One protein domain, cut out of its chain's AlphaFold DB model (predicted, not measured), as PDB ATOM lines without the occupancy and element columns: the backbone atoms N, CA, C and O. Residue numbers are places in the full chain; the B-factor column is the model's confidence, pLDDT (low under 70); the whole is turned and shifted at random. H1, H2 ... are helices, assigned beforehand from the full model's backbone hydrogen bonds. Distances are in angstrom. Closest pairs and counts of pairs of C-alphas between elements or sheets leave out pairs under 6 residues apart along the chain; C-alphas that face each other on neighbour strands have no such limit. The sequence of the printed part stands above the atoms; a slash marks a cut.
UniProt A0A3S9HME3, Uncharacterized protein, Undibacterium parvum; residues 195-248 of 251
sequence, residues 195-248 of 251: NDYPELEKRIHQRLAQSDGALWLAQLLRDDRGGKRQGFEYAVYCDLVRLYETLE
ATOM      1  N   ASN A 195       9.182  32.148 -56.427       88.19
ATOM      2  CA  ASN A 195       9.211  33.417 -57.166       88.19
ATOM      3  C   ASN A 195       8.566  33.342 -58.562       88.19
ATOM      4  O   ASN A 195       8.192  34.370 -59.125       88.19
ATOM      5  N   ASP A 196       8.408  32.142 -59.123       89.69
ATOM      6  CA  ASP A 196       7.710  31.943 -60.397       89.69
ATOM      7  C   ASP A 196       6.174  32.014 -60.239       89.69
ATOM      8  O   ASP A 196       5.436  31.988 -61.228       89.69
ATOM      9  N   TYR A 197       5.682  32.139 -58.998       90.56
ATOM     10  CA  TYR A 197       4.265  32.172 -58.635       90.56
ATOM     11  C   TYR A 197       3.901  33.478 -57.894       90.56
ATOM     12  O   TYR A 197       3.588  33.452 -56.700       90.56
ATOM     13  N   PRO A 198       3.839  34.630 -58.590       88.62
ATOM     14  CA  PRO A 198       3.654  35.944 -57.957       88.62
ATOM     15  C   PRO A 198       2.326  36.082 -57.193       88.62
ATOM     16  O   PRO A 198       2.243  36.771 -56.177       88.62
ATOM     17  N   GLU A 199       1.268  35.398 -57.637       88.69
ATOM     18  CA  GLU A 199      -0.019  35.387 -56.927       88.69
ATOM     19  C   GLU A 199       0.043  34.599 -55.610       88.69
ATOM     20  O   GLU A 199      -0.653  34.933 -54.647       88.69
ATOM     21  N   LEU A 200       0.869  33.549 -55.549       88.50
ATOM     22  CA  LEU A 200       1.094  32.793 -54.320       88.50
ATOM     23  C   LEU A 200       1.930  33.622 -53.343       88.50
ATOM     24  O   LEU A 200       1.518  33.783 -52.197       88.50
ATOM     25  N   GLU A 201       3.027  34.212 -53.813       90.75
ATOM     26  CA  GLU A 201       3.889  35.100 -53.028       90.75
ATOM     27  C   GLU A 201       3.095  36.265 -52.415       90.75
ATOM     28  O   GLU A 201       3.122  36.492 -51.204       90.75
ATOM     29  N   LYS A 202       2.274  36.950 -53.222       91.31
ATOM     30  CA  LYS A 202       1.403  38.031 -52.742       91.31
ATOM     31  C   LYS A 202       0.456  37.565 -51.637       91.31
ATOM     32  O   LYS A 202       0.253  38.281 -50.656       91.31
ATOM     33  N   ARG A 203      -0.136  36.376 -51.781       89.00
ATOM     34  CA  ARG A 203      -1.030  35.801 -50.764       89.00
ATOM     35  C   ARG A 203      -0.281  35.432 -49.490       89.00
ATOM     36  O   ARG A 203      -0.824  35.666 -48.414       89.00
ATOM     37  N   ILE A 204       0.935  34.900 -49.608       90.81
ATOM     38  CA  ILE A 204       1.816  34.630 -48.469       90.81
ATOM     39  C   ILE A 204       2.085  35.935 -47.723       90.81
ATOM     40  O   ILE A 204       1.766  36.019 -46.546       90.81
ATOM     41  N   HIS A 205       2.540  36.994 -48.398       90.31
ATOM     42  CA  HIS A 205       2.796  38.289 -47.753       90.31
ATOM     43  C   HIS A 205       1.557  38.868 -47.054       90.31
ATOM     44  O   HIS A 205       1.646  39.358 -45.931       90.31
ATOM     45  N   GLN A 206       0.385  38.778 -47.687       89.94
ATOM     46  CA  GLN A 206      -0.870  39.240 -47.085       89.94
ATOM     47  C   GLN A 206      -1.253  38.450 -45.829       89.94
ATOM     48  O   GLN A 206      -1.786  39.034 -44.888       89.94
ATOM     49  N   ARG A 207      -1.011  37.136 -45.819       90.00
ATOM     50  CA  ARG A 207      -1.330  36.259 -44.687       90.00
ATOM     51  C   ARG A 207      -0.299  36.335 -43.573       90.00
ATOM     52  O   ARG A 207      -0.683  36.323 -42.417       90.00
ATOM     53  N   LEU A 208       0.980  36.491 -43.898       87.19
ATOM     54  CA  LEU A 208       2.036  36.671 -42.901       87.19
ATOM     55  C   LEU A 208       1.929  37.996 -42.144       87.19
ATOM     56  O   LEU A 208       2.388  38.089 -41.014       87.19
ATOM     57  N   ALA A 209       1.282  39.007 -42.727       86.62
ATOM     58  CA  ALA A 209       0.932  40.226 -42.004       86.62
ATOM     59  C   ALA A 209      -0.148  40.003 -40.920       86.62
ATOM     60  O   ALA A 209      -0.389  40.895 -40.106       86.62
ATOM     61  N   GLN A 210      -0.823  38.849 -40.917       87.94
ATOM     62  CA  GLN A 210      -1.828  38.469 -39.925       87.94
ATOM     63  C   GLN A 210      -1.189  37.628 -38.810       87.94
ATOM     64  O   GLN A 210      -0.202  36.927 -39.019       87.94
ATOM     65  N   SER A 211      -1.776  37.665 -37.611       80.50
ATOM     66  CA  SER A 211      -1.275  36.925 -36.444       80.50
ATOM     67  C   SER A 211      -1.362  35.398 -36.582       80.50
ATOM     68  O   SER A 211      -0.766  34.685 -35.786       80.50
ATOM     69  N   ASP A 212      -2.109  34.888 -37.563       84.94
ATOM     70  CA  ASP A 212      -2.304  33.464 -37.851       84.94
ATOM     71  C   ASP A 212      -1.449  32.956 -39.029       84.94
ATOM     72  O   ASP A 212      -1.651  31.833 -39.494       84.94
ATOM     73  N   GLY A 213      -0.481  33.746 -39.510       86.00
ATOM     74  CA  GLY A 213       0.327  33.418 -40.688       86.00
ATOM     75  C   GLY A 213       1.043  32.060 -40.617       86.00
ATOM     76  O   GLY A 213       1.010  31.308 -41.592       86.00
ATOM     77  N   ALA A 214       1.632  31.714 -39.464       87.62
ATOM     78  CA  ALA A 214       2.313  30.430 -39.254       87.62
ATOM     79  C   ALA A 214       1.341  29.239 -39.300       87.62
ATOM     80  O   ALA A 214       1.571  28.275 -40.029       87.62
ATOM     81  N   LEU A 215       0.202  29.343 -38.606       88.31
ATOM     82  CA  LEU A 215      -0.856  28.327 -38.625       88.31
ATOM     83  C   LEU A 215      -1.432  28.137 -40.030       88.31
ATOM     84  O   LEU A 215      -1.661  27.009 -40.467       88.31
ATOM     85  N   TRP A 216      -1.643  29.235 -40.757       90.69
ATOM     86  CA  TRP A 216      -2.102  29.189 -42.140       90.69
ATOM     87  C   TRP A 216      -1.095  28.474 -43.050       90.69
ATOM     88  O   TRP A 216      -1.499  27.661 -43.883       90.69
ATOM     89  N   LEU A 217       0.202  28.741 -42.887       90.50
ATOM     90  CA  LEU A 217       1.254  28.097 -43.671       90.50
ATOM     91  C   LEU A 217       1.373  26.600 -43.339       90.50
ATOM     92  O   LEU A 217       1.432  25.781 -44.252       90.50
ATOM     93  N   ALA A 218       1.300  26.231 -42.059       89.25
ATOM     94  CA  ALA A 218       1.275  24.836 -41.622       89.25
ATOM     95  C   ALA A 218       0.083  24.063 -42.218       89.25
ATOM     96  O   ALA A 218       0.230  22.919 -42.653       89.25
ATOM     97  N   GLN A 219      -1.094  24.694 -42.293       89.62
ATOM     98  CA  GLN A 219      -2.257  24.128 -42.981       89.62
ATOM     99  C   GLN A 219      -2.021  24.020 -44.488       89.62
ATOM    100  O   GLN A 219      -2.327  22.987 -45.075       89.62
ATOM    101  N   LEU A 220      -1.445  25.045 -45.119       90.38
ATOM    102  CA  LEU A 220      -1.165  25.058 -46.555       90.38
ATOM    103  C   LEU A 220      -0.231  23.917 -46.989       90.38
ATOM    104  O   LEU A 220      -0.425  23.354 -48.069       90.38
ATOM    105  N   LEU A 221       0.748  23.571 -46.148       90.81
ATOM    106  CA  LEU A 221       1.694  22.473 -46.371       90.81
ATOM    107  C   LEU A 221       1.038  21.083 -46.310       90.81
ATOM    108  O   LEU A 221       1.594  20.135 -46.857       90.81
ATOM    109  N   ARG A 222      -0.138  20.940 -45.688       89.00
ATOM    110  CA  ARG A 222      -0.856  19.654 -45.543       89.00
ATOM    111  C   ARG A 222      -2.134  19.566 -46.377       89.00
ATOM    112  O   ARG A 222      -2.525  18.480 -46.783       89.00
ATOM    113  N   ASP A 223      -2.800  20.691 -46.616       80.38
ATOM    114  CA  ASP A 223      -4.112  20.742 -47.263       80.38
ATOM    115  C   ASP A 223      -4.005  20.628 -48.793       80.38
ATOM    116  O   ASP A 223      -3.817  21.618 -49.504       80.38
ATOM    117  N   ASP A 224      -4.196  19.413 -49.306       66.50
ATOM    118  CA  ASP A 224      -4.348  19.105 -50.737       66.50
ATOM    119  C   ASP A 224      -5.757  19.440 -51.294       66.50
ATOM    120  O   ASP A 224      -6.061  19.232 -52.476       66.50
ATOM    121  N   ARG A 225      -6.639  19.989 -50.441       60.41
ATOM    122  CA  ARG A 225      -8.064  20.258 -50.684       60.41
ATOM    123  C   ARG A 225      -8.867  19.027 -51.102       60.41
ATOM    124  O   ARG A 225      -9.741  19.127 -51.974       60.41
ATOM    125  N   GLY A 226      -8.591  17.878 -50.491       56.88
ATOM    126  CA  GLY A 226      -9.283  16.618 -50.754       56.88
ATOM    127  C   GLY A 226      -8.995  16.085 -52.155       56.88
ATOM    128  O   GLY A 226      -9.927  15.706 -52.867       56.88
ATOM    129  N   GLY A 227      -7.732  16.147 -52.586       59.19
ATOM    130  CA  GLY A 227      -7.262  15.640 -53.879       59.19
ATOM    131  C   GLY A 227      -7.697  16.439 -55.114       59.19
ATOM    132  O   GLY A 227      -7.482  16.001 -56.243       59.19
ATOM    133  N   LYS A 228      -8.324  17.615 -54.947       58.84
ATOM    134  CA  LYS A 228      -8.775  18.453 -56.080       58.84
ATOM    135  C   LYS A 228      -7.651  19.247 -56.744       58.84
ATOM    136  O   LYS A 228      -7.870  19.833 -57.804       58.84
ATOM    137  N   ARG A 229      -6.475  19.323 -56.122       65.56
ATOM    138  CA  ARG A 229      -5.290  19.977 -56.679       65.56
ATOM    139  C   ARG A 229      -4.153  18.974 -56.730       65.56
ATOM    140  O   ARG A 229      -3.945  18.228 -55.785       65.56
ATOM    141  N   GLN A 230      -3.408  18.994 -57.828       68.38
ATOM    142  CA  GLN A 230      -2.068  18.424 -57.830       68.38
ATOM    143  C   GLN A 230      -1.232  19.366 -56.951       68.38
ATOM    144  O   GLN A 230      -1.242  20.568 -57.220       68.38
ATOM    145  N   GLY A 231      -0.650  18.875 -55.852       84.00
ATOM    146  CA  GLY A 231       0.007  19.700 -54.822       84.00
ATOM    147  C   GLY A 231       1.155  20.577 -55.336       84.00
ATOM    148  O   GLY A 231       1.404  20.658 -56.538       84.00
ATOM    149  N   PHE A 232       1.876  21.260 -54.448       89.12
ATOM    150  CA  PHE A 232       2.960  22.155 -54.869       89.12
ATOM    151  C   PHE A 232       4.110  21.403 -55.542       89.12
ATOM    152  O   PHE A 232       4.458  20.297 -55.138       89.12
ATOM    153  N   GLU A 233       4.735  22.018 -56.549       89.44
ATOM    154  CA  GLU A 233       6.007  21.521 -57.079       89.44
ATOM    155  C   GLU A 233       7.059  21.474 -55.961       89.44
ATOM    156  O   GLU A 233       7.056  22.311 -55.056       89.44
ATOM    157  N   TYR A 234       7.974  20.507 -56.028       91.62
ATOM    158  CA  TYR A 234       8.924  20.235 -54.946       91.62
ATOM    159  C   TYR A 234       9.762  21.449 -54.540       91.62
ATOM    160  O   TYR A 234       9.914  21.708 -53.352       91.62
ATOM    161  N   ALA A 235      10.287  22.209 -55.506       92.12
ATOM    162  CA  ALA A 235      11.068  23.412 -55.217       92.12
ATOM    163  C   ALA A 235      10.248  24.474 -54.465       92.12
ATOM    164  O   ALA A 235      10.701  24.973 -53.437       92.12
ATOM    165  N   VAL A 236       9.011  24.740 -54.903       93.44
ATOM    166  CA  VAL A 236       8.083  25.629 -54.184       93.44
ATOM    167  C   VAL A 236       7.818  25.101 -52.777       93.44
ATOM    168  O   VAL A 236       7.842  25.865 -51.818       93.44
ATOM    169  N   TYR A 237       7.584  23.796 -52.634       93.81
ATOM    170  CA  TYR A 237       7.329  23.184 -51.334       93.81
ATOM    171  C   TYR A 237       8.523  23.344 -50.379       93.81
ATOM    172  O   TYR A 237       8.337  23.720 -49.224       93.81
ATOM    173  N   CYS A 238       9.752  23.131 -50.859       93.25
ATOM    174  CA  CYS A 238      10.969  23.386 -50.089       93.25
ATOM    175  C   CYS A 238      11.058  24.839 -49.604       93.25
ATOM    176  O   CYS A 238      11.383  25.067 -48.439       93.25
ATOM    177  N   ASP A 239      10.751  25.811 -50.467       93.69
ATOM    178  CA  ASP A 239      10.755  27.231 -50.096       93.69
ATOM    179  C   ASP A 239       9.708  27.532 -49.010       93.69
ATOM    180  O   ASP A 239       9.994  28.245 -48.047       93.69
ATOM    181  N   LEU A 240       8.510  26.946 -49.119       93.44
ATOM    182  CA  LEU A 240       7.443  27.100 -48.125       93.44
ATOM    183  C   LEU A 240       7.815  26.497 -46.762       93.44
ATOM    184  O   LEU A 240       7.510  27.103 -45.737       93.44
ATOM    185  N   VAL A 241       8.481  25.337 -46.737       93.44
ATOM    186  CA  VAL A 241       8.957  24.725 -45.483       93.44
ATOM    187  C   VAL A 241      10.011  25.603 -44.817       93.44
ATOM    188  O   VAL A 241       9.877  25.902 -43.636       93.44
ATOM    189  N   ARG A 242      10.999  26.105 -45.568       92.06
ATOM    190  CA  ARG A 242      12.025  27.017 -45.020       92.06
ATOM    191  C   ARG A 242      11.415  28.297 -44.455       92.06
ATOM    192  O   ARG A 242      11.834  28.795 -43.410       92.06
ATOM    193  N   LEU A 243      10.416  28.836 -45.149       92.44
ATOM    194  CA  LEU A 243       9.669  29.992 -44.672       92.44
ATOM    195  C   LEU A 243       8.938  29.679 -43.361       92.44
ATOM    196  O   LEU A 243       8.981  30.489 -42.443       92.44
ATOM    197  N   TYR A 244       8.304  28.510 -43.257       90.81
ATOM    198  CA  TYR A 244       7.633  28.068 -42.036       90.81
ATOM    199  C   TYR A 244       8.605  27.917 -40.858       90.81
ATOM    200  O   TYR A 244       8.346  28.477 -39.796       90.81
ATOM    201  N   GLU A 245       9.758  27.277 -41.063       89.06
ATOM    202  CA  GLU A 245      10.808  27.138 -40.037       89.06
ATOM    203  C   GLU A 245      11.342  28.492 -39.547       89.06
ATOM    204  O   GLU A 245      11.710  28.642 -38.385       89.06
ATOM    205  N   THR A 246      11.363  29.507 -40.417       89.56
ATOM    206  CA  THR A 246      11.785  30.867 -40.040       89.56
ATOM    207  C   THR A 246      10.755  31.562 -39.140       89.56
ATOM    208  O   THR A 246      11.103  32.459 -38.373       89.56
ATOM    209  N   LEU A 247       9.480  31.180 -39.245       85.88
ATOM    210  CA  LEU A 247       8.376  31.778 -38.491       85.88
ATOM    211  C   LEU A 247       8.143  31.088 -37.146       85.88
ATOM    212  O   LEU A 247       7.782  31.760 -36.182       85.88
ATOM    213  N   GLU A 248       8.367  29.777 -37.073       76.06
ATOM    214  CA  GLU A 248       8.368  29.005 -35.829       76.06
ATOM    215  C   GLU A 248       9.773  28.449 -35.572       76.06
ATOM    216  O   GLU A 248      10.039  27.282 -35.869       76.06
TER     217      GLU A 248
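Overview. This is residues 195 to 248 of the 251 residues of an uncharacterized protein of Undibacterium parvum (UniProt A0A3S9HME3). Picture three helices whose centres make a triangle: the longest, H3, runs side by side with H2 as a helical hairpin, while H1 is joined to the first end of H2 by a tight link and makes a corner there, with a gap between H1 and H3. The long link of the hairpin swings wide, and its residues 225 to 230 stick out; the first part of H1, residues 198 to 203, also stands free. The printed part has 54 residues, with three named helices in the order H1, H2, H3 and no named strand; its class is all helix, and 35 residues are in the named helices. The whole is compact, with a radius of gyration of the C-alphas of 11.0 A and spans of 28 by 23 by 19 A.

Along the chain. Start with the longest helix, H3, residues 234 to 247. Find C-alpha 234 at (8.924, 20.235, -54.946); from there H3 runs 20.1 A to C-alpha 247 at (8.376, 31.778, -38.491). Next look at H2, residues 213 to 222, which measures 14.6 A from first to last C-alpha. Then go back to H1, residues 198 to 208: it begins with C-alpha 198 at (3.654, 35.944, -57.957) and measures 15.2 A.

Arrangement. Begin at H3 and look across to H2: the two touch, and their closest C-alphas are those of Ala 214 and Leu 247, 6.3 A apart. They form a helical hairpin and run opposite ways at a shallow tilt of 32 degrees, only just short of steep. Their centres are 10.6 A apart. From H2 move on to H1: these two only just touch, with 3 pairs of C-alphas within 8 A, and touch only at the corner by their link. The closest C-alphas there are those of Arg 207 and Gly 213, 5.2 A apart. H1 and H2 run opposite ways at a steep tilt of 51 degrees. H1 and H3 are apart. In the backbones of H1 and H3, every O i to N i+4 pair is within hydrogen-bond range; in H2, 5 of 6 are.

Size, cuts and confidence. The two C-alphas farthest apart are those of Lys 228 and Thr 246, at 28.9 A. The printed part runs from residue 195 to residue 248 and has no cut. The link from H1 to H2, with 4 residues, is tight; the link from H2 to H3, with 11 residues, is long. Look in that long link for the low confidence of this model: residues 224 to 230 have a pLDDT under 70, while the mean of the printed part is 85.7.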